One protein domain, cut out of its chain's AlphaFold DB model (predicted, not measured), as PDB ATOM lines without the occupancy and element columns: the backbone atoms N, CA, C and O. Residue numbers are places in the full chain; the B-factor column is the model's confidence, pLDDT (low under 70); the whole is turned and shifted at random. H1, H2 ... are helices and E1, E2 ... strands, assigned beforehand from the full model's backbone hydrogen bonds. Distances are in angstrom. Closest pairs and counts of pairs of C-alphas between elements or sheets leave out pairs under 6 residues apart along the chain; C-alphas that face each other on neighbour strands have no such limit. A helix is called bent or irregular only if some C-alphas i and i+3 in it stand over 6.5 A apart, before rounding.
ATOM      1  N   VAL A  22      29.508  45.746  13.085       72.88
ATOM      2  CA  VAL A  22      29.273  45.677  14.515       72.88
ATOM      3  C   VAL A  22      30.627  45.351  15.114       72.88
ATOM      4  O   VAL A  22      31.080  44.204  15.062       72.88
ATOM      5  N   SER A  23      31.339  46.367  15.600       85.12
ATOM      6  CA  SER A  23      32.511  46.084  16.413       85.12
ATOM      7  C   SER A  23      31.997  45.460  17.704       85.12
ATOM      8  O   SER A  23      31.033  45.930  18.301       85.12
ATOM      9  N   ARG A  24      32.612  44.351  18.108       90.56
ATOM     10  CA  ARG A  24      32.328  43.698  19.381       90.56
ATOM     11  C   ARG A  24      33.612  43.624  20.182       90.56
ATOM     12  O   ARG A  24      34.681  43.321  19.636       90.56
ATOM     13  N   ARG A  25      33.507  43.920  21.466       93.69
ATOM     14  CA  ARG A  25      34.581  43.764  22.443       93.69
ATOM     15  C   ARG A  25      34.040  43.008  23.636       93.69
ATOM     16  O   ARG A  25      32.844  43.043  23.919       93.69
ATOM     17  N   SER A  26      34.919  42.273  24.287       94.00
ATOM     18  CA  SER A  26      34.570  41.515  25.471       94.00
ATOM     19  C   SER A  26      35.783  41.377  26.360       94.00
ATOM     20  O   SER A  26      36.899  41.240  25.864       94.00
ATOM     21  N   ILE A  27      35.535  41.347  27.656       95.75
ATOM     22  CA  ILE A  27      36.532  41.060  28.674       95.75
ATOM     23  C   ILE A  27      35.957  39.995  29.602       95.75
ATOM     24  O   ILE A  27      34.771  40.031  29.940       95.75
ATOM     25  N   THR A  28      36.797  39.038  29.975       95.88
ATOM     26  CA  THR A  28      36.456  37.964  30.906       95.88
ATOM     27  C   THR A  28      37.344  38.084  32.125       95.88
ATOM     28  O   THR A  28      38.548  38.299  31.985       95.88
ATOM     29  N   VAL A  29      36.751  37.941  33.304       96.19
ATOM     30  CA  VAL A  29      37.484  37.890  34.566       96.19
ATOM     31  C   VAL A  29      37.031  36.671  35.349       96.19
ATOM     32  O   VAL A  29      35.830  36.450  35.516       96.19
ATOM     33  N   ALA A  30      38.007  35.897  35.815       95.75
ATOM     34  CA  ALA A  30      37.774  34.760  36.684       95.75
ATOM     35  C   ALA A  30      37.425  35.242  38.095       95.75
ATOM     36  O   ALA A  30      38.022  36.194  38.604       95.75
ATOM     37  N   VAL A  31      36.479  34.563  38.732       93.06
ATOM     38  CA  VAL A  31      36.114  34.726  40.137       93.06
ATOM     39  C   VAL A  31      36.629  33.483  40.876       93.06
ATOM     40  O   VAL A  31      35.945  32.457  40.899       93.06
ATOM     41  N   PRO A  32      37.864  33.510  41.424       85.50
ATOM     42  CA  PRO A  32      38.593  32.271  41.712       85.50
ATOM     43  C   PRO A  32      37.971  31.391  42.800       85.50
ATOM     44  O   PRO A  32      38.100  30.170  42.757       85.50
ATOM     45  N   MET A  33      37.305  31.985  43.797       85.88
ATOM     46  CA  MET A  33      36.702  31.203  44.885       85.88
ATOM     47  C   MET A  33      35.428  30.489  44.429       85.88
ATOM     48  O   MET A  33      35.174  29.352  44.821       85.88
ATOM     49  N   GLU A  34      34.671  31.134  43.554       90.69
ATOM     50  CA  GLU A  34      33.420  30.656  42.987       90.69
ATOM     51  C   GLU A  34      33.645  29.785  41.739       90.69
ATOM     52  O   GLU A  34      32.713  29.123  41.289       90.69
ATOM     53  N   LYS A  35      34.879  29.742  41.206       93.50
ATOM     54  CA  LYS A  35      35.282  28.972  40.012       93.50
ATOM     55  C   LYS A  35      34.385  29.250  38.810       93.50
ATOM     56  O   LYS A  35      33.965  28.337  38.091       93.50
ATOM     57  N   VAL A  36      34.080  30.525  38.606       95.25
ATOM     58  CA  VAL A  36      33.306  30.997  37.461       95.25
ATOM     59  C   VAL A  36      34.020  32.131  36.753       95.25
ATOM     60  O   VAL A  36      34.698  32.941  37.375       95.25
ATOM     61  N   ASP A  37      33.802  32.210  35.452       96.69
ATOM     62  CA  ASP A  37      34.229  33.304  34.601       96.69
ATOM     63  C   ASP A  37      33.042  34.230  34.338       96.69
ATOM     64  O   ASP A  37      31.977  33.787  33.896       96.69
ATOM     65  N   ILE A  38      33.229  35.528  34.586       96.56
ATOM     66  CA  ILE A  38      32.271  36.569  34.210       96.56
ATOM     67  C   ILE A  38      32.781  37.252  32.950       96.56
ATOM     68  O   ILE A  38      33.842  37.878  32.954       96.56
ATOM     69  N   THR A  39      31.991  37.186  31.884       96.62
ATOM     70  CA  THR A  39      32.258  37.880  30.628       96.62
ATOM     71  C   THR A  39      31.313  39.056  30.459       96.62
ATOM     72  O   THR A  39      30.091  38.898  30.400       96.62
ATOM     73  N   TYR A  40      31.897  40.236  30.290       95.06
ATOM     74  CA  TYR A  40      31.203  41.439  29.866       95.06
ATOM     75  C   TYR A  40      31.475  41.684  28.381       95.06
ATOM     76  O   TYR A  40      32.629  41.728  27.956       95.06
ATOM     77  N   SER A  41      30.419  41.797  27.575       93.94
ATOM     78  CA  SER A  41      30.494  42.055  26.134       93.94
ATOM     79  C   SER A  41      29.802  43.364  25.781       93.94
ATOM     80  O   SER A  41      28.708  43.623  26.268       93.94
ATOM     81  N   VAL A  42      30.395  44.121  24.860       92.06
ATOM     82  CA  VAL A  42      29.790  45.307  24.245       92.06
ATOM     83  C   VAL A  42      29.832  45.180  22.728       92.06
ATOM     84  O   VAL A  42      30.836  44.740  22.159       92.06
ATOM     85  N   ALA A  43      28.740  45.562  22.076       90.62
ATOM     86  CA  ALA A  43      28.628  45.670  20.632       90.62
ATOM     87  C   ALA A  43      28.251  47.105  20.239       90.62
ATOM     88  O   ALA A  43      27.377  47.717  20.850       90.62
ATOM     89  N   TRP A  44      28.901  47.650  19.210       86.56
ATOM     90  CA  TRP A  44      28.569  48.965  18.658       86.56
ATOM     91  C   TRP A  44      27.968  48.807  17.268       86.56
ATOM     92  O   TRP A  44      28.626  48.322  16.352       86.56
ATOM     93  N   GLY A  45      26.732  49.266  17.105       81.69
ATOM     94  CA  GLY A  45      26.042  49.355  15.823       81.69
ATOM     95  C   GLY A  45      25.407  50.733  15.678       81.69
ATOM     96  O   GLY A  45      26.070  51.764  15.815       81.69
ATOM     97  N   TRP A  46      24.095  50.769  15.457       77.94
ATOM     98  CA  TRP A  46      23.327  52.017  15.502       77.94
ATOM     99  C   TRP A  46      23.339  52.639  16.905       77.94
ATOM    100  O   TRP A  46      23.557  53.848  17.039       77.94
ATOM    101  N   GLY A  47      23.224  51.801  17.937       80.44
ATOM    102  CA  GLY A  47      23.430  52.135  19.346       80.44
ATOM    103  C   GLY A  47      24.682  51.477  19.929       80.44
ATOM    104  O   GLY A  47      25.666  51.225  19.221       80.44
ATOM    105  N   MET A  48      24.635  51.226  21.231       85.69
ATOM    106  CA  MET A  48      25.573  50.377  21.956       85.69
ATOM    107  C   MET A  48      24.752  49.325  22.697       85.69
ATOM    108  O   MET A  48      23.727  49.670  23.268       85.69
ATOM    109  N   GLU A  49      25.188  48.075  22.682       88.44
ATOM    110  CA  GLU A  49      24.501  46.971  23.351       88.44
ATOM    111  C   GLU A  49      25.472  46.316  24.329       88.44
ATOM    112  O   GLU A  49      26.635  46.096  23.974       88.44
ATOM    113  N   GLU A  50      25.013  45.981  25.533       90.00
ATOM    114  CA  GLU A  50      25.810  45.258  26.528       90.00
ATOM    115  C   GLU A  50      25.228  43.880  26.840       90.00
ATOM    116  O   GLU A  50      24.034  43.623  26.689       90.00
ATOM    117  N   ARG A  51      26.095  42.950  27.237       92.44
ATOM    118  CA  ARG A  51      25.703  41.585  27.588       92.44
ATOM    119  C   ARG A  51      26.600  41.027  28.679       92.44
ATOM    120  O   ARG A  51      27.827  41.068  28.569       92.44
ATOM    121  N   LEU A  52      25.965  40.419  29.672       93.94
ATOM    122  CA  LEU A  52      26.593  39.602  30.701       93.94
ATOM    123  C   LEU A  52      26.514  38.125  30.301       93.94
ATOM    124  O   LEU A  52      25.481  37.627  29.846       93.94
ATOM    125  N   SER A  53      27.604  37.395  30.488       95.12
ATOM    126  CA  SER A  53      27.626  35.934  30.432       95.12
ATOM    127  C   SER A  53      28.451  35.390  31.588       95.12
ATOM    128  O   SER A  53      29.450  35.994  31.965       95.12
ATOM    129  N   ILE A  54      28.019  34.268  32.153       96.00
ATOM    130  CA  ILE A  54      28.739  33.566  33.216       96.00
ATOM    131  C   ILE A  54      28.953  32.126  32.761       96.00
ATOM    132  O   ILE A  54      28.071  31.526  32.139       96.00
ATOM    133  N   ALA A  55      30.133  31.586  33.034       94.88
ATOM    134  CA  ALA A  55      30.506  30.211  32.732       94.88
ATOM    135  C   ALA A  55      31.272  29.611  33.918       94.88
ATOM    136  O   ALA A  55      31.887  30.365  34.666       94.88
ATOM    137  N   PRO A  56      31.288  28.280  34.101       93.12
ATOM    138  CA  PRO A  56      32.316  27.651  34.922       93.12
ATOM    139  C   PRO A  56      33.707  28.050  34.415       93.12
ATOM    140  O   PRO A  56      33.897  28.169  33.201       93.12
ATOM    141  N   GLU A  57      34.657  28.244  35.321       91.44
ATOM    142  CA  GLU A  57      36.018  28.671  34.988       91.44
ATOM    143  C   GLU A  57      36.648  27.752  33.928       91.44
ATOM    144  O   GLU A  57      36.638  26.522  34.051       91.44
ATOM    145  N   GLY A  58      37.160  28.352  32.851       86.75
ATOM    146  CA  GLY A  58      37.778  27.635  31.731       86.75
ATOM    147  C   GLY A  58      36.798  26.932  30.781       86.75
ATOM    148  O   GLY A  58      37.231  26.282  29.825       86.75
ATOM    149  N   SER A  59      35.485  27.050  30.994       89.56
ATOM    150  CA  SER A  59      34.476  26.520  30.073       89.56
ATOM    151  C   SER A  59      34.424  27.324  28.770       89.56
ATOM    152  O   SER A  59      34.425  28.552  28.765       89.56
ATOM    153  N   LEU A  60      34.277  26.622  27.642       83.06
ATOM    154  CA  LEU A  60      34.041  27.245  26.331       83.06
ATOM    155  C   LEU A  60      32.601  27.752  26.155       83.06
ATOM    156  O   LEU A  60      32.330  28.537  25.246       83.06
ATOM    157  N   PHE A  61      31.674  27.288  26.994       81.88
ATOM    158  CA  PHE A  61      30.253  27.609  26.900       81.88
ATOM    159  C   PHE A  61      29.766  28.306  28.171       81.88
ATOM    160  O   PHE A  61      30.042  27.851  29.283       81.88
ATOM    161  N   SER A  62      28.999  29.384  27.994       77.50
ATOM    162  CA  SER A  62      28.313  30.070  29.090       77.50
ATOM    163  C   SER A  62      27.221  29.183  29.682       77.50
ATOM    164  O   SER A  62      26.398  28.655  28.931       77.50
ATOM    165  N   SER A  63      27.167  29.079  31.010       82.12
ATOM    166  CA  SER A  63      26.050  28.448  31.723       82.12
ATOM    167  C   SER A  63      24.803  29.324  31.659       82.12
ATOM    168  O   SER A  63      23.702  28.836  31.414       82.12
ATOM    169  N   VAL A  64      24.986  30.635  31.809       91.56
ATOM    170  CA  VAL A  64      23.917  31.629  31.736       91.56
ATOM    171  C   VAL A  64      24.383  32.865  30.988       91.56
ATOM    172  O   VAL A  64      25.561  33.223  30.971       91.56
ATOM    173  N   SER A  65      23.430  33.545  30.368       88.19
ATOM    174  CA  SER A  65      23.676  34.802  29.687       88.19
ATOM    175  C   SER A  65      22.430  35.663  29.709       88.19
ATOM    176  O   SER A  65      21.317  35.155  29.577       88.19
ATOM    177  N   THR A  66      22.625  36.971  29.804       86.69
ATOM    178  CA  THR A  66      21.562  37.931  29.512       86.69
ATOM    179  C   THR A  66      21.337  38.010  28.003       86.69
ATOM    180  O   THR A  66      22.174  37.568  27.204       86.69
ATOM    181  N   ASN A  67      20.204  38.594  27.615       87.06
ATOM    182  CA  ASN A  67      20.061  39.141  26.271       87.06
ATOM    183  C   ASN A  67      21.019  40.331  26.098       87.06
ATOM    184  O   ASN A  67      21.570  40.838  27.077       87.06
ATOM    185  N   TRP A  68      21.211  40.753  24.851       85.44
ATOM    186  CA  TRP A  68      21.797  42.059  24.576       85.44
ATOM    187  C   TRP A  68      20.830  43.139  25.059       85.44
ATOM    188  O   TRP A  68      19.639  43.091  24.742       85.44
ATOM    189  N   GLU A  69      21.333  44.040  25.891       84.12
ATOM    190  CA  GLU A  69      20.587  45.166  26.440       84.12
ATOM    191  C   GLU A  69      21.033  46.436  25.717       84.12
ATOM    192  O   GLU A  69      22.211  46.798  25.747       84.12
ATOM    193  N   ASP A  70      20.094  47.089  25.031       81.94
ATOM    194  CA  ASP A  70      20.393  48.286  24.255       81.94
ATOM    195  C   ASP A  70      20.551  49.519  25.152       81.94
ATOM    196  O   ASP A  70      19.701  49.828  25.991       81.94
ATOM    197  N   ILE A  71      21.590  50.299  24.881       74.56
ATOM    198  CA  ILE A  71      21.860  51.595  25.494       74.56
ATOM    199  C   ILE A  71      21.753  52.662  24.404       74.56
ATOM    200  O   ILE A  71      22.651  52.866  23.577       74.56
ATOM    201  N   TRP A  72      20.605  53.339  24.400       63.94
ATOM    202  CA  TRP A  72      20.247  54.337  23.390       63.94
ATOM    203  C   TRP A  72      20.642  55.767  23.777       63.94
ATOM    204  O   TRP A  72      20.935  56.575  22.889       63.94
ATOM    205  N   ASP A  73      20.726  56.067  25.075       59.81
ATOM    206  CA  ASP A  73      20.949  57.423  25.572       59.81
ATOM    207  C   ASP A  73      22.413  57.716  25.901       59.81
ATOM    208  O   ASP A  73      23.170  56.868  26.369       59.81
ATOM    209  N   LYS A  74      22.819  58.964  25.638       58.16
ATOM    210  CA  LYS A  74      24.135  59.480  26.024       58.16
ATOM    211  C   LYS A  74      24.114  59.954  27.487       58.16
ATOM    212  O   LYS A  74      23.129  60.564  27.897       58.16
ATOM    213  N   PRO A  75      25.231  59.834  28.226       57.00
ATOM    214  CA  PRO A  75      26.480  59.192  27.817       57.00
ATOM    215  C   PRO A  75      26.295  57.679  27.650       57.00
ATOM    216  O   PRO A  75      25.497  57.081  28.350       57.00
ATOM    217  N   TYR A  76      27.038  57.063  26.724       62.31
ATOM    218  CA  TYR A  76      27.067  55.602  26.551       62.31
ATOM    219  C   TYR A  76      27.863  54.953  27.695       62.31
ATOM    220  O   TYR A  76      28.827  54.222  27.470       62.31
ATOM    221  N   ASN A  77      27.542  55.315  28.933       64.00
ATOM    222  CA  ASN A  77      28.240  54.892  30.130       64.00
ATOM    223  C   ASN A  77      27.684  53.528  30.567       64.00
ATOM    224  O   ASN A  77      26.947  53.387  31.539       64.00
ATOM    225  N   SER A  78      28.022  52.542  29.738       74.38
ATOM    226  CA  SER A  78      27.828  51.111  29.951       74.38
ATOM    227  C   SER A  78      28.711  50.620  31.080       74.38
ATOM    228  O   SER A  78      29.835  51.105  31.258       74.38
ATOM    229  N   GLY A  79      28.275  49.569  31.747       87.56
ATOM    230  CA  GLY A  79      29.140  48.878  32.674       87.56
ATOM    231  C   GLY A  79      28.371  47.959  33.584       87.56
ATOM    232  O   GLY A  79      27.152  47.818  33.521       87.56
ATOM    233  N   MET A  80      29.125  47.341  34.472       92.25
ATOM    234  CA  MET A  80      28.585  46.330  35.347       92.25
ATOM    235  C   MET A  80      29.400  46.284  36.624       92.25
ATOM    236  O   MET A  80      30.616  46.131  36.574       92.25
ATOM    237  N   THR A  81      28.760  46.405  37.777       95.25
ATOM    238  CA  THR A  81      29.427  46.155  39.059       95.25
ATOM    239  C   THR A  81      29.272  44.702  39.463       95.25
ATOM    240  O   THR A  81      28.238  44.093  39.186       95.25
ATOM    241  N   VAL A  82      30.281  44.150  40.134       97.00
ATOM    242  CA  VAL A  82      30.247  42.773  40.632       97.00
ATOM    243  C   VAL A  82      30.499  42.751  42.128       97.00
ATOM    244  O   VAL A  82      31.437  43.366  42.639       97.00
ATOM    245  N   TYR A  83      29.660  41.993  42.818       97.81
ATOM    246  CA  TYR A  83      29.756  41.723  44.239       97.81
ATOM    247  C   TYR A  83      29.613  40.230  44.481       97.81
ATOM    248  O   TYR A  83      28.945  39.534  43.714       97.81
ATOM    249  N   ARG A  84      30.155  39.763  45.601       97.44
ATOM    250  CA  ARG A  84      29.874  38.425  46.130       97.44
ATOM    251  C   ARG A  84      29.246  38.503  47.508       97.44
ATOM    252  O   ARG A  84      29.506  39.447  48.259       97.44
ATOM    253  N   SER A  85      28.429  37.516  47.854       97.56
ATOM    254  CA  SER A  85      28.036  37.292  49.242       97.56
ATOM    255  C   SER A  85      29.231  36.813  50.069       97.56
ATOM    256  O   SER A  85      30.150  36.182  49.554       97.56
ATOM    257  N   LYS A  86      29.222  37.095  51.378       94.12
ATOM    258  CA  LYS A  86      30.291  36.665  52.303       94.12
ATOM    259  C   LYS A  86      30.531  35.152  52.340       94.12
ATOM    260  O   LYS A  86      31.625  34.725  52.683       94.12
ATOM    261  N   ASP A  87      29.508  34.361  52.046       94.00
ATOM    262  CA  ASP A  87      29.572  32.900  51.978       94.00
ATOM    263  C   ASP A  87      29.936  32.368  50.580       94.00
ATOM    264  O   ASP A  87      30.039  31.156  50.409       94.00
ATOM    265  N   GLY A  88      30.121  33.245  49.585       93.62
ATOM    266  CA  GLY A  88      30.439  32.874  48.203       93.62
ATOM    267  C   GLY A  88      29.304  32.166  47.453       93.62
ATOM    268  O   GLY A  88      29.507  31.723  46.328       93.62
ATOM    269  N   GLN A  89      28.107  32.047  48.039       96.25
ATOM    270  CA  GLN A  89      26.982  31.348  47.405       96.25
ATOM    271  C   GLN A  89      26.382  32.127  46.234       96.25
ATOM    272  O   GLN A  89      25.844  31.537  45.294       96.25
ATOM    273  N   PHE A  90      26.458  33.458  46.290       97.88
ATOM    274  CA  PHE A  90      25.820  34.329  45.320       97.88
ATOM    275  C   PHE A  90      26.775  35.382  44.782       97.88
ATOM    276  O   PHE A  90      27.462  36.073  45.537       97.88
ATOM    277  N   LEU A  91      26.701  35.593  43.472       97.88
ATOM    278  CA  LEU A  91      27.225  36.789  42.830       97.88
ATOM    279  C   LEU A  91      26.074  37.752  42.551       97.88
ATOM    280  O   LEU A  91      25.013  37.350  42.071       97.88
ATOM    281  N   TYR A  92      26.291  39.029  42.840       97.38
ATOM    282  CA  TYR A  92      25.355  40.103  42.532       97.38
ATOM    283  C   TYR A  92      25.984  41.014  41.498       97.38
ATOM    284  O   TYR A  92      27.087  41.527  41.690       97.38
ATOM    285  N   ILE A  93      25.271  41.202  40.400       95.75
ATOM    286  CA  ILE A  93      25.764  41.890  39.223       95.75
ATOM    287  C   ILE A  93      24.816  43.039  38.891       95.75
ATOM    288  O   ILE A  93      23.662  42.817  38.522       95.75
ATOM    289  N   GLY A  94      25.291  44.268  39.068       92.44
ATOM    290  CA  GLY A  94      24.510  45.480  38.838       92.44
ATOM    291  C   GLY A  94      24.813  46.084  37.480       92.44
ATOM    292  O   GLY A  94      25.933  46.550  37.271       92.44
ATOM    293  N   LEU A  95      23.822  46.095  36.590       87.25
ATOM    294  CA  LEU A  95      23.821  46.865  35.347       87.25
ATOM    295  C   LEU A  95      22.973  48.127  35.535       87.25
ATOM    296  O   LEU A  95      22.198  48.239  36.487       87.25
ATOM    297  N   SER A  96      23.099  49.073  34.605       76.06
ATOM    298  CA  SER A  96      22.405  50.368  34.663       76.06
ATOM    299  C   SER A  96      20.879  50.251  34.818       76.06
ATOM    300  O   SER A  96      20.266  51.060  35.511       76.06
ATOM    301  N   ILE A  97      20.266  49.227  34.218       77.56
ATOM    302  CA  ILE A  97      18.809  49.041  34.207       77.56
ATOM    303  C   ILE A  97      18.323  47.893  35.095       77.56
ATOM    304  O   ILE A  97      17.129  47.789  35.380       77.56
ATOM    305  N   ARG A  98      19.211  46.994  35.531       87.06
ATOM    306  CA  ARG A  98      18.794  45.744  36.171       87.06
ATOM    307  C   ARG A  98      19.871  45.165  37.072       87.06
ATOM    308  O   ARG A  98      21.065  45.272  36.813       87.06
ATOM    309  N   LEU A  99      19.412  44.481  38.110       91.94
ATOM    310  CA  LEU A  99      20.240  43.670  38.986       91.94
ATOM    311  C   LEU A  99      20.071  42.192  38.641       91.94
ATOM    312  O   LEU A  99      18.949  41.704  38.515       91.94
ATOM    313  N   TYR A 100      21.172  41.461  38.567       94.94
ATOM    314  CA  TYR A 100      21.182  40.010  38.459       94.94
ATOM    315  C   TYR A 100      21.796  39.385  39.711       94.94
ATOM    316  O   TYR A 100      22.810  39.855  40.220       94.94
ATOM    317  N   ARG A 101      21.188  38.305  40.202       96.75
ATOM    318  CA  ARG A 101      21.785  37.412  41.198       96.75
ATOM    319  C   ARG A 101      22.070  36.076  40.540       96.75
ATOM    320  O   ARG A 101      21.146  35.455  40.013       96.75
ATOM    321  N   TYR A 102      23.315  35.642  40.600       97.50
ATOM    322  CA  TYR A 102      23.747  34.329  40.156       97.50
ATOM    323  C   TYR A 102      23.963  33.425  41.369       97.50
ATOM    324  O   TYR A 102      24.648  33.816  42.311       97.50
ATOM    325  N   ASP A 103      23.336  32.257  41.351       97.19
ATOM    326  CA  ASP A 103      23.534  31.178  42.316       97.19
ATOM    327  C   ASP A 103      24.671  30.288  41.809       97.19
ATOM    328  O   ASP A 103      24.548  29.678  40.742       97.19
ATOM    329  N   VAL A 104      25.785  30.275  42.544       95.31
ATOM    330  CA  VAL A 104      27.029  29.617  42.117       95.31
ATOM    331  C   VAL A 104      26.865  28.101  42.071       95.31
ATOM    332  O   VAL A 104      27.322  27.466  41.124       95.31
ATOM    333  N   GLU A 105      26.180  27.518  43.055       93.94
ATOM    334  CA  GLU A 105      25.990  26.068  43.144       93.94
ATOM    335  C   GLU A 105      24.977  25.579  42.108       93.94
ATOM    336  O   GLU A 105      25.234  24.621  41.376       93.94
ATOM    337  N   ALA A 106      23.830  26.255  42.006       95.06
ATOM    338  CA  ALA A 106      22.781  25.870  41.068       95.06
ATOM    339  C   ALA A 106      23.119  26.243  39.615       95.06
ATOM    340  O   ALA A 106      22.478  25.751  38.684       95.06
ATOM    341  N   GLY A 107      24.071  27.153  39.406       94.19
ATOM    342  CA  GLY A 107      24.413  27.687  38.094       94.19
ATOM    343  C   GLY A 107      23.273  28.475  37.446       94.19
ATOM    344  O   GLY A 107      23.174  28.516  36.220       94.19
ATOM    345  N   THR A 108      22.389  29.079  38.247       95.06
ATOM    346  CA  THR A 108      21.191  29.786  37.761       95.06
ATOM    347  C   THR A 108      21.278  31.286  38.000       95.06
ATOM    348  O   THR A 108      21.931  31.750  38.929       95.06
ATOM    349  N   MET A 109      20.594  32.070  37.163       95.75
ATOM    350  CA  MET A 109      20.574  33.528  37.265       95.75
ATOM    351  C   MET A 109      19.145  34.048  37.378       95.75
ATOM    352  O   MET A 109      18.267  33.657  36.609       95.75
ATOM    353  N   LYS A 110      18.921  34.973  38.313       95.38
ATOM    354  CA  LYS A 110      17.641  35.656  38.515       95.38
ATOM    355  C   LYS A 110      17.805  37.165  38.369       95.38
ATOM    356  O   LYS A 110      18.716  37.749  38.944       95.38
ATOM    357  N   ALA A 111      16.891  37.784  37.630       93.12
ATOM    358  CA  ALA A 111      16.803  39.230  37.471       93.12
ATOM    359  C   ALA A 111      15.934  39.878  38.560       93.12
ATOM    360  O   ALA A 111      14.925  39.307  38.982       93.12
ATOM    361  N   PHE A 112      16.296  41.095  38.954       92.88
ATOM    362  CA  PHE A 112      15.582  41.936  39.907       92.88
ATOM    363  C   PHE A 112      15.486  43.364  39.374       92.88
ATOM    364  O   PHE A 112      16.448  43.908  38.826       92.88
ATOM    365  N   CYS A 113      14.316  43.971  39.565       88.50
ATOM    366  CA  CYS A 113      14.056  45.349  39.162       88.50
ATOM    367  C   CYS A 113      14.513  46.375  40.190       88.50
ATOM    368  O   CYS A 113      14.848  47.486  39.804       88.50
ATOM    369  N   TYR A 114      14.522  46.009  41.473       88.31
ATOM    370  CA  TYR A 114      14.947  46.879  42.559       88.31
ATOM    371  C   TYR A 114      15.916  46.127  43.465       88.31
ATOM    372  O   TYR A 114      15.659  44.990  43.861       88.31
ATOM    373  N   SER A 115      17.015  46.779  43.844       87.94
ATOM    374  CA  SER A 115      18.041  46.170  44.700       87.94
ATOM    375  C   SER A 115      17.499  45.724  46.056       87.94
ATOM    376  O   SER A 115      17.879  44.662  46.539       87.94
ATOM    377  N   ARG A 116      16.536  46.457  46.626       89.38
ATOM    378  CA  ARG A 116      15.883  46.106  47.901       89.38
ATOM    379  C   ARG A 116      15.190  44.737  47.902       89.38
ATOM    380  O   ARG A 116      14.992  44.175  48.973       89.38
ATOM    381  N   ASP A 117      14.830  44.217  46.728       91.38
ATOM    382  CA  ASP A 117      14.165  42.915  46.590       91.38
ATOM    383  C   ASP A 117      15.177  41.755  46.547       91.38
ATOM    384  O   ASP A 117      14.799  40.587  46.655       91.38
ATOM    385  N   ALA A 118      16.464  42.067  46.371       92.38
ATOM    386  CA  ALA A 118      17.547  41.097  46.244       92.38
ATOM    387  C   ALA A 118      18.539  41.149  47.410       92.38
ATOM    388  O   ALA A 118      19.073  40.110  47.796       92.38
ATOM    389  N   VAL A 119      18.819  42.347  47.935       95.06
ATOM    390  CA  VAL A 119      19.905  42.614  48.884       95.06
ATOM    391  C   VAL A 119      19.486  43.631  49.943       95.06
ATOM    392  O   VAL A 119      18.770  44.596  49.675       95.06
ATOM    393  N   ALA A 120      19.964  43.437  51.173       96.50
ATOM    394  CA  ALA A 120      19.744  44.387  52.255       96.50
ATOM    395  C   ALA A 120      20.744  45.550  52.166       96.50
ATOM    396  O   ALA A 120      21.943  45.337  52.014       96.50
ATOM    397  N   PHE A 121      20.278  46.784  52.337       97.12
ATOM    398  CA  PHE A 121      21.157  47.951  52.416       97.12
ATOM    399  C   PHE A 121      21.888  48.052  53.766       97.12
ATOM    400  O   PHE A 121      21.361  47.642  54.807       97.12
ATOM    401  N   THR A 122      23.075  48.658  53.768       97.88
ATOM    402  CA  THR A 122      23.723  49.197  54.982       97.88
ATOM    403  C   THR A 122      22.996  50.468  55.457       97.88
ATOM    404  O   THR A 122      22.149  50.989  54.727       97.88
ATOM    405  N   PRO A 123      23.302  51.034  56.644       97.81
ATOM    406  CA  PRO A 123      22.743  52.327  57.048       97.81
ATOM    407  C   PRO A 123      22.993  53.450  56.027       97.81
ATOM    408  O   PRO A 123      22.058  54.170  55.683       97.81
ATOM    409  N   LEU A 124      24.212  53.539  55.477       96.50
ATOM    410  CA  LEU A 124      24.548  54.511  54.432       96.50
ATOM    411  C   LEU A 124      23.777  54.232  53.135       96.50
ATOM    412  O   LEU A 124      23.210  55.150  52.547       96.50
ATOM    413  N   GLY A 125      23.695  52.964  52.716       96.06
ATOM    414  CA  GLY A 125      22.914  52.569  51.543       96.06
ATOM    415  C   GLY A 125      21.433  52.941  51.672       96.06
ATOM    416  O   GLY A 125      20.855  53.463  50.726       96.06
ATOM    417  N   LYS A 126      20.834  52.756  52.859       96.06
ATOM    418  CA  LYS A 126      19.447  53.171  53.140       96.06
ATOM    419  C   LYS A 126      19.272  54.680  53.035       96.06
ATOM    420  O   LYS A 126      18.275  55.123  52.478       96.06
ATOM    421  N   GLN A 127      20.222  55.449  53.570       95.94
ATOM    422  CA  GLN A 127      20.182  56.907  53.510       95.94
ATOM    423  C   GLN A 127      20.236  57.397  52.060       95.94
ATOM    424  O   GLN A 127      19.376  58.171  51.656       95.94
ATOM    425  N   LEU A 128      21.185  56.896  51.264       93.75
ATOM    426  CA  LEU A 128      21.325  57.261  49.850       93.75
ATOM    427  C   LEU A 128      20.116  56.821  49.011       93.75
ATOM    428  O   LEU A 128      19.655  57.573  48.158       93.75
ATOM    429  N   ALA A 129      19.559  55.636  49.273       91.75
ATOM    430  CA  ALA A 129      18.379  55.137  48.565       91.75
ATOM    431  C   ALA A 129      17.090  55.932  48.868       91.75
ATOM    432  O   ALA A 129      16.102  55.775  48.152       91.75
ATOM    433  N   ALA A 130      17.079  56.748  49.928       93.50
ATOM    434  CA  ALA A 130      15.924  57.537  50.352       93.50
ATOM    435  C   ALA A 130      15.937  58.990  49.844       93.50
ATOM    436  O   ALA A 130      14.952  59.700  50.040       93.50
ATOM    437  N   VAL A 131      17.028  59.435  49.216       92.62
ATOM    438  CA  VAL A 131      17.208  60.822  48.759       92.62
ATOM    439  C   VAL A 131      17.411  60.900  47.246       92.62
ATOM    440  O   VAL A 131      17.696  59.899  46.582       92.62
ATOM    441  N   SER A 132      17.274  62.103  46.689       88.19
ATOM    442  CA  SER A 132      17.536  62.348  45.273       88.19
ATOM    443  C   SER A 132      19.029  62.252  44.943       88.19
ATOM    444  O   SER A 132      19.889  62.489  45.788       88.19
ATOM    445  N   PHE A 133      19.339  61.974  43.676       82.94
ATOM    446  CA  PHE A 133      20.712  61.951  43.155       82.94
ATOM    447  C   PHE A 133      21.491  63.237  43.480       82.94
ATOM    448  O   PHE A 133      22.632  63.186  43.914       82.94
ATOM    449  N   THR A 134      20.850  64.406  43.386       84.94
ATOM    450  CA  THR A 134      21.485  65.696  43.706       84.94
ATOM    451  C   THR A 134      21.939  65.828  45.162       84.94
ATOM    452  O   THR A 134      22.802  66.649  45.458       84.94
ATOM    453  N   GLU A 135      21.381  65.030  46.072       91.12
ATOM    454  CA  GLU A 135      21.737  65.026  47.495       91.12
ATOM    455  C   GLU A 135      22.826  63.995  47.826       91.12
ATOM    456  O   GLU A 135      23.411  64.046  48.910       91.12
ATOM    457  N   HIS A 136      23.142  63.072  46.907       92.25
ATOM    458  CA  HIS A 136      24.121  62.004  47.148       92.25
ATOM    459  C   HIS A 136      25.521  62.556  47.407       92.25
ATOM    460  O   HIS A 136      26.215  62.052  48.289       92.25
ATOM    461  N   GLU A 137      25.926  63.616  46.700       90.19
ATOM    462  CA  GLU A 137      27.237  64.250  46.893       90.19
ATOM    463  C   GLU A 137      27.409  64.836  48.301       90.19
ATOM    464  O   GLU A 137      28.494  64.762  48.869       90.19
ATOM    465  N   ALA A 138      26.338  65.367  48.899       93.25
ATOM    466  CA  ALA A 138      26.388  65.907  50.256       93.25
ATOM    467  C   ALA A 138      26.521  64.807  51.325       93.25
ATOM    468  O   ALA A 138      27.063  65.056  52.401       93.25
ATOM    469  N   ILE A 139      26.022  63.601  51.040       93.81
ATOM    470  CA  ILE A 139      25.995  62.471  51.980       93.81
ATOM    471  C   ILE A 139      27.257  61.610  51.863       93.81
ATOM    472  O   ILE A 139      27.772  61.138  52.877       93.81
ATOM    473  N   ASP A 140      27.760  61.389  50.649       93.81
ATOM    474  CA  ASP A 140      28.905  60.511  50.396       93.81
ATOM    475  C   ASP A 140      29.847  61.100  49.337       93.81
ATOM    476  O   ASP A 140      29.904  60.577  48.224       93.81
ATOM    477  N   PRO A 141      30.564  62.194  49.647       89.12
ATOM    478  CA  PRO A 141      31.270  63.021  48.667       89.12
ATOM    479  C   PRO A 141      32.348  62.268  47.882       89.12
ATOM    480  O   PRO A 141      32.936  61.298  48.366       89.12
ATOM    481  N   GLN A 142      32.641  62.754  46.671       80.75
ATOM    482  CA  GLN A 142      33.705  62.253  45.783       80.75
ATOM    483  C   GLN A 142      33.551  60.787  45.348       80.75
ATOM    484  O   GLN A 142      34.514  60.151  44.910       80.75
ATOM    485  N   ARG A 143      32.346  60.224  45.449       83.38
ATOM    486  CA  ARG A 143      32.050  58.880  44.950       83.38
ATOM    487  C   ARG A 143      31.336  58.961  43.618       83.38
ATOM    488  O   ARG A 143      30.453  59.782  43.407       83.38
ATOM    489  N   GLN A 144      31.724  58.068  42.720       80.56
ATOM    490  CA  GLN A 144      31.104  57.975  41.411       80.56
ATOM    491  C   GLN A 144      29.679  57.440  41.558       80.56
ATOM    492  O   GLN A 144      29.466  56.420  42.209       80.56
ATOM    493  N   GLU A 145      28.706  58.126  40.965       68.25
ATOM    494  CA  GLU A 145      27.288  57.742  41.039       68.25
ATOM    495  C   GLU A 145      26.884  56.708  40.000       68.25
ATOM    496  O   GLU A 145      25.920  55.974  40.187       68.25
ATOM    497  N   ARG A 146      27.600  56.678  38.878       67.62
ATOM    498  CA  ARG A 146      27.338  55.771  37.768       67.62
ATOM    499  C   ARG A 146      28.600  55.016  37.407       67.62
ATOM    500  O   ARG A 146      29.716  55.455  37.686       67.62
ATOM    501  N   LEU A 147      28.389  53.893  36.736       75.62
ATOM    502  CA  LEU A 147      29.405  53.255  35.916       75.62
ATOM    503  C   LEU A 147      29.902  54.317  34.922       75.62
ATOM    504  O   LEU A 147      29.136  54.790  34.083       75.62
ATOM    505  N   ASP A 148      31.128  54.792  35.121       79.00
ATOM    506  CA  ASP A 148      31.830  55.682  34.195       79.00
ATOM    507  C   ASP A 148      32.754  54.814  33.336       79.00
ATOM    508  O   ASP A 148      32.889  53.607  33.559       79.00
ATOM    509  N   TYR A 149      33.409  55.431  32.362       87.62
ATOM    510  CA  TYR A 149      34.475  54.782  31.624       87.62
ATOM    511  C   TYR A 149      35.526  54.208  32.581       87.62
ATOM    512  O   TYR A 149      35.867  54.820  33.598       87.62
ATOM    513  N   VAL A 150      36.050  53.041  32.222       90.38
ATOM    514  CA  VAL A 150      37.198  52.451  32.908       90.38
ATOM    515  C   VAL A 150      38.482  53.109  32.416       90.38
ATOM    516  O   VAL A 150      38.625  53.425  31.228       90.38
ATOM    517  N   ASP A 151      39.410  53.329  33.338       90.94
ATOM    518  CA  ASP A 151      40.768  53.761  33.055       90.94
ATOM    519  C   ASP A 151      41.601  52.535  32.640       90.94
ATOM    520  O   ASP A 151      41.779  51.602  33.433       90.94
ATOM    521  N   PRO A 152      42.156  52.511  31.413       91.06
ATOM    522  CA  PRO A 152      43.002  51.415  30.958       91.06
ATOM    523  C   PRO A 152      44.186  51.117  31.892       91.06
ATOM    524  O   PRO A 152      44.633  49.969  31.946       91.06
ATOM    525  N   ALA A 153      44.683  52.115  32.633       94.19
ATOM    526  CA  ALA A 153      45.779  51.967  33.591       94.19
ATOM    527  C   ALA A 153      45.364  51.238  34.881       94.19
ATOM    528  O   ALA A 153      46.212  50.672  35.573       94.19
ATOM    529  N   LEU A 154      44.067  51.223  35.200       93.31
ATOM    530  CA  LEU A 154      43.521  50.594  36.402       93.31
ATOM    531  C   LEU A 154      42.965  49.191  36.139       93.31
ATOM    532  O   LEU A 154      42.497  48.540  37.071       93.31
ATOM    533  N   LYS A 155      43.063  48.678  34.906       95.19
ATOM    534  CA  LYS A 155      42.585  47.333  34.575       95.19
ATOM    535  C   LYS A 155      43.321  46.239  35.350       95.19
ATOM    536  O   LYS A 155      44.491  46.387  35.722       95.19
ATOM    537  N   GLY A 156      42.651  45.121  35.589       94.81
ATOM    538  CA  GLY A 156      43.265  43.965  36.233       94.81
ATOM    539  C   GLY A 156      42.316  42.794  36.413       94.81
ATOM    540  O   GLY A 156      41.219  42.773  35.864       94.81
ATOM    541  N   GLU A 157      42.772  41.823  37.192       95.56
ATOM    542  CA  GLU A 157      41.988  40.682  37.663       95.56
ATOM    543  C   GLU A 157      41.331  41.013  39.008       95.56
ATOM    544  O   GLU A 157      41.739  41.966  39.675       95.56
ATOM    545  N   ILE A 158      40.332  40.228  39.426       95.06
ATOM    546  CA  ILE A 158      39.720  40.371  40.753       95.06
ATOM    547  C   ILE A 158      40.786  40.193  41.838       95.06
ATOM    548  O   ILE A 158      41.509  39.199  41.873       95.06
ATOM    549  N   SER A 159      40.848  41.159  42.756       93.12
ATOM    550  CA  SER A 159      41.776  41.114  43.882       93.12
ATOM    551  C   SER A 159      41.398  40.012  44.870       93.12
ATOM    552  O   SER A 159      40.222  39.821  45.199       93.12
ATOM    553  N   ALA A 160      42.407  39.319  45.408       87.81
ATOM    554  CA  ALA A 160      42.212  38.290  46.428       87.81
ATOM    555  C   ALA A 160      41.544  38.850  47.701       87.81
ATOM    556  O   ALA A 160      40.781  38.150  48.367       87.81
ATOM    557  N   SER A 161      41.791  40.126  48.017       88.94
ATOM    558  CA  SER A 161      41.187  40.835  49.146       88.94
ATOM    559  C   SER A 161      40.220  41.908  48.651       88.94
ATOM    560  O   SER A 161      40.625  43.023  48.331       88.94
ATOM    561  N   SER A 162      38.934  41.573  48.609       93.50
ATOM    562  CA  SER A 162      37.876  42.521  48.254       93.50
ATOM    563  C   SER A 162      37.308  43.206  49.508       93.50
ATOM    564  O   SER A 162      37.068  42.528  50.510       93.50
ATOM    565  N   PRO A 163      37.090  44.534  49.503       96.38
ATOM    566  CA  PRO A 163      36.500  45.238  50.633       96.38
ATOM    567  C   PRO A 163      35.012  44.895  50.789       96.38
ATOM    568  O   PRO A 163      34.309  44.604  49.819       96.38
ATOM    569  N   GLN A 164      34.507  44.997  52.021       97.69
ATOM    570  CA  GLN A 164      33.065  44.939  52.264       97.69
ATOM    571  C   GLN A 164      32.365  46.105  51.565       97.69
ATOM    572  O   GLN A 164      32.866  47.233  51.575       97.69
ATOM    573  N   SER A 165      31.190  45.832  50.995       97.62
ATOM    574  CA  SER A 165      30.371  46.865  50.371       97.62
ATOM    575  C   SER A 165      29.950  47.909  51.403       97.62
ATOM    576  O   SER A 165      29.484  47.601  52.505       97.62
ATOM    577  N   ARG A 166      30.092  49.176  51.022       96.88
ATOM    578  CA  ARG A 166      29.656  50.335  51.800       96.88
ATOM    579  C   ARG A 166      28.142  50.489  51.773       96.88
ATOM    580  O   ARG A 166      27.589  51.041  52.724       96.88
ATOM    581  N   TYR A 167      27.473  50.023  50.714       96.75
ATOM    582  CA  TYR A 167      26.044  50.269  50.482       96.75
ATOM    583  C   TYR A 167      25.160  49.034  50.695       96.75
ATOM    584  O   TYR A 167      23.981  49.184  51.021       96.75
ATOM    585  N   TYR A 168      25.713  47.824  50.579       97.50
ATOM    586  CA  TYR A 168      24.976  46.563  50.656       97.50
ATOM    587  C   TYR A 168      25.509  45.661  51.776       97.50
ATOM    588  O   TYR A 168      26.681  45.296  51.830       97.50
ATOM    589  N   SER A 169      24.629  45.294  52.704       97.75
ATOM    590  CA  SER A 169      24.969  44.478  53.866       97.75
ATOM    591  C   SER A 169      25.294  43.044  53.453       97.75
ATOM    592  O   SER A 169      24.524  42.408  52.738       97.75
ATOM    593  N   GLY A 170      26.405  42.510  53.967       97.06
ATOM    594  CA  GLY A 170      26.792  41.114  53.738       97.06
ATOM    595  C   GLY A 170      27.416  40.836  52.370       97.06
ATOM    596  O   GLY A 170      27.621  39.666  52.048       97.06
ATOM    597  N   LEU A 171      27.736  41.879  51.598       98.06
ATOM    598  CA  LEU A 171      28.411  41.761  50.309       98.06
ATOM    599  C   LEU A 171      29.847  42.289  50.360       98.06
ATOM    600  O   LEU A 171      30.178  43.164  51.164       98.06
ATOM    601  N   GLU A 172      30.673  41.789  49.451       97.94
ATOM    602  CA  GLU A 172      32.012  42.294  49.146       97.94
ATOM    603  C   GLU A 172      32.039  42.802  47.705       97.94
ATOM    604  O   GLU A 172      31.512  42.145  46.808       97.94
ATOM    605  N   TYR A 173      32.619  43.983  47.488       97.44
ATOM    606  CA  TYR A 173      32.735  44.586  46.161       97.44
ATOM    607  C   TYR A 173      33.977  44.040  45.455       97.44
ATOM    608  O   TYR A 173      35.090  44.218  45.948       97.44
ATOM    609  N   LEU A 174      33.796  43.384  44.310       97.56
ATOM    610  CA  LEU A 174      34.894  42.764  43.558       97.56
ATOM    611  C   LEU A 174      35.522  43.726  42.548       97.56
ATOM    612  O   LEU A 174      36.715  43.643  42.258       97.56
ATOM    613  N   GLY A 175      34.721  44.646  42.017       96.25
ATOM    614  CA  GLY A 175      35.146  45.597  41.003       96.25
ATOM    615  C   GLY A 175      34.033  45.908  40.014       96.25
ATOM    616  O   GLY A 175      32.856  45.593  40.237       96.25
ATOM    617  N   ARG A 176      34.413  46.527  38.901       95.69
ATOM    618  CA  ARG A 176      33.477  46.899  37.843       95.69
ATOM    619  C   ARG A 176      34.046  46.668  36.459       95.69
ATOM    620  O   ARG A 176      35.222  46.904  36.204       95.69
ATOM    621  N   PHE A 177      33.165  46.280  35.556       94.88
ATOM    622  CA  PHE A 177      33.372  46.362  34.129       94.88
ATOM    623  C   PHE A 177      32.881  47.702  33.604       94.88
ATOM    624  O   PHE A 177      31.919  48.276  34.121       94.88
ATOM    625  N   GLY A 178      33.490  48.150  32.520       92.56
ATOM    626  CA  GLY A 178      32.995  49.285  31.768       92.56
ATOM    627  C   GLY A 178      33.704  49.429  30.437       92.56
ATOM    628  O   GLY A 178      34.568  48.634  30.061       92.56
ATOM    629  N   VAL A 179      33.296  50.458  29.711       91.19
ATOM    630  CA  VAL A 179      33.870  50.819  28.417       91.19
ATOM    631  C   VAL A 179      35.097  51.702  28.635       91.19
ATOM    632  O   VAL A 179      35.103  52.553  29.519       91.19
ATOM    633  N   GLU A 180      36.141  51.539  27.830       90.88
ATOM    634  CA  GLU A 180      37.299  52.433  27.842       90.88
ATOM    635  C   GLU A 180      36.979  53.754  27.142       90.88
ATOM    636  O   GLU A 180      36.389  53.783  26.052       90.88
ATOM    637  N   ARG A 181      37.394  54.870  27.751       84.00
ATOM    638  CA  ARG A 181      37.173  56.195  27.168       84.00
ATOM    639  C   ARG A 181      37.962  56.335  25.866       84.00
ATOM    640  O   ARG A 181      39.187  56.308  25.853       84.00
ATOM    641  N   ALA A 182      37.246  56.607  24.783       80.25
ATOM    642  CA  ALA A 182      37.814  56.972  23.490       80.25
ATOM    643  C   ALA A 182      37.001  58.104  22.855       80.25
ATOM    644  O   ALA A 182      35.960  58.512  23.377       80.25
ATOM    645  N   LYS A 183      37.445  58.621  21.703       75.44
ATOM    646  CA  LYS A 183      36.619  59.549  20.918       75.44
ATOM    647  C   LYS A 183      35.303  58.846  20.542       75.44
ATOM    648  O   LYS A 183      35.330  57.832  19.855       75.44
ATOM    649  N   GLY A 184      34.160  59.388  20.968       76.81
ATOM    650  CA  GLY A 184      32.835  58.849  20.636       76.81
ATOM    651  C   GLY A 184      32.245  57.947  21.724       76.81
ATOM    652  O   GLY A 184      31.993  58.412  22.830       76.81
ATOM    653  N   ARG A 185      31.948  56.685  21.383       75.88
ATOM    654  CA  ARG A 185      31.194  55.732  22.228       75.88
ATOM    655  C   ARG A 185      32.085  54.770  23.033       75.88
ATOM    656  O   ARG A 185      31.576  53.802  23.584       75.88
ATOM    657  N   GLY A 186      33.392  55.035  23.069       83.19
ATOM    658  CA  GLY A 186      34.413  54.112  23.566       83.19
ATOM    659  C   GLY A 186      34.968  53.179  22.487       83.19
ATOM    660  O   GLY A 186      34.453  53.142  21.369       83.19
ATOM    661  N   SER A 187      36.067  52.489  22.799       84.69
ATOM    662  CA  SER A 187      36.802  51.641  21.838       84.69
ATOM    663  C   SER A 187      37.058  50.215  22.309       84.69
ATOM    664  O   SER A 187      37.337  49.343  21.483       84.69
ATOM    665  N   ASP A 188      37.005  49.992  23.617       92.19
ATOM    666  CA  ASP A 188      37.291  48.707  24.242       92.19
ATOM    667  C   ASP A 188      36.515  48.560  25.555       92.19
ATOM    668  O   ASP A 188      35.777  49.468  25.946       92.19
ATOM    669  N   VAL A 189      36.665  47.419  26.218       93.56
ATOM    670  CA  VAL A 189      36.101  47.145  27.541       93.56
ATOM    671  C   VAL A 189      37.181  46.662  28.498       93.56
ATOM    672  O   VAL A 189      38.140  45.999  28.106       93.56
ATOM    673  N   GLY A 190      37.009  46.964  29.777       95.44
ATOM    674  CA  GLY A 190      37.949  46.564  30.816       95.44
ATOM    675  C   GLY A 190      37.255  46.268  32.132       95.44
ATOM    676  O   GLY A 190      36.076  46.575  32.308       95.44
ATOM    677  N   PHE A 191      38.014  45.665  33.043       96.56
ATOM    678  CA  PHE A 191      37.614  45.435  34.423       96.56
ATOM    679  C   PHE A 191      38.583  46.134  35.368       96.56
ATOM    680  O   PHE A 191      39.793  45.929  35.271       96.56
ATOM    681  N   GLU A 192      38.050  46.938  36.278       95.94
ATOM    682  CA  GLU A 192      38.795  47.599  37.342       95.94
ATOM    683  C   GLU A 192      38.482  46.910  38.680       95.94
ATOM    684  O   GLU A 192      37.332  46.968  39.140       95.94
ATOM    685  N   PRO A 193      39.469  46.257  39.313       97.19
ATOM    686  CA  PRO A 193      39.266  45.582  40.587       97.19
ATOM    687  C   PRO A 193      39.109  46.555  41.755       97.19
ATOM    688  O   PRO A 193      39.563  47.703  41.728       97.19
ATOM    689  N   SER A 194      38.470  46.072  42.815       96.06
ATOM    690  CA  SER A 194      38.112  46.863  43.997       96.06
ATOM    691  C   SER A 194      39.284  47.377  44.838       96.06
ATOM    692  O   SER A 194      39.087  48.253  45.679       96.06
TER     693      SER A 194
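AT A GLANCE: This is residues 22 to 194 of the 209 residues of an uncharacterized protein of Shinella kummerowiae (UniProt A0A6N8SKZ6). Two strongly twisted antiparallel sheets make a sandwich, face to face with their strands nearly aligned; the larger is E8, E7, E6, E5, E9, E10 and the smaller E1, E2, E3, E4. The sheets come close at their edges E1 and E10 and stand open at E4 and E8, while two short helices, H1 and H2, lie off the sandwich on neither sheet, and a long unnamed stretch, residues 140 to 170, leads from H2 back to E9. The printed part has 173 residues with ten named strands and two named helices, in the order E1 to E8, H1, H2, E9, E10. The class is mostly strand, though under half of the residues are in named elements. The whole is compact, with a radius of gyration of the C-alphas of 15.7 A, and rounded, spanning 42 by 39 by 30 A.

HOW THE PARTS SIT: In the larger sheet, E5, residues 79 to 85, is an inner strand and the antiparallel neighbour of E9, residues 171 to 179, with N 177 and O 80 2.7 A apart. E6, residues 90 to 95, forms a hairpin with E5, and N 83 and O 92 are 2.8 A apart. E7, residues 99 to 103, pairs with E6 through N 93 and O 100, 2.8 A, and the edge strand E8, residues 108 to 112, with E7 through N 101 and O 110, 2.8 A. E5 to E8 are a meander, each strand the antiparallel neighbour of the one before. At the other edge E10, residues 189 to 193, forms a hairpin with E9, with N 192 and O 176 2.8 A apart. The second sheet is also a meander: E1, residues 23 to 31, pairs with E2, residues 36 to 44, through N 31 and O 36, 2.8 A; E2 with E3, residues 48 to 56, through N 39 and O 53, 2.8 A; and E3 with E4, residues 69 to 71, through N 71 and O 48, 2.8 A. The parts of the two sheets that face each other are 10.1 A centre to centre, with best planes 35 degrees apart and strands at 8 degrees. E1 and E10 have 6 pairs of C-alphas within 8 A, the closest being Ile 27 and Gly 190, 6.1 A; E4 and E8 are apart. H1, residues 123 to 129, and H2, residues 133 to 139, are close but not clearly touching, with the C-alphas of Leu 128 and His 136 closest at 6.1 A, at a shallow tilt of 25 degrees, opposite ways. In H1 every O i to N i+4 pair is within hydrogen-bond range; in H2 1 of 3 is, beside 3 of 4 O i to N i+3 pairs. H2 is irregular, but only just: C-alphas 134 and 137 are 6.7 A apart.

IN THESE COORDINATES: E9 runs 24.3 A and E5 20.2 A; E6 is 16.1 A. In the second sheet E3 is 27.0 A, E1 26.5 A, E2 26.4 A and E4 6.6 A. E1 begins with C-alpha 23 at (32.511, 46.084, 16.413), H1 with C-alpha 123 at (22.743, 52.327, 57.048), and E10 ends with C-alpha 193 at (39.266, 45.582, 40.587).

THE WHOLE: The two C-alphas farthest apart are those of Leu 60 and Ala 138, 46.1 A. The printed part has no cut. The long links are E3 to E4, 12 residues, and H2 to E9, 31 residues; within the first, residues 64 to 65 pair antiparallel with residues 53 to 54 of E3. The mean pLDDT of the printed part is 89.8, and residues 72 to 77 and 145 to 146 are under 70.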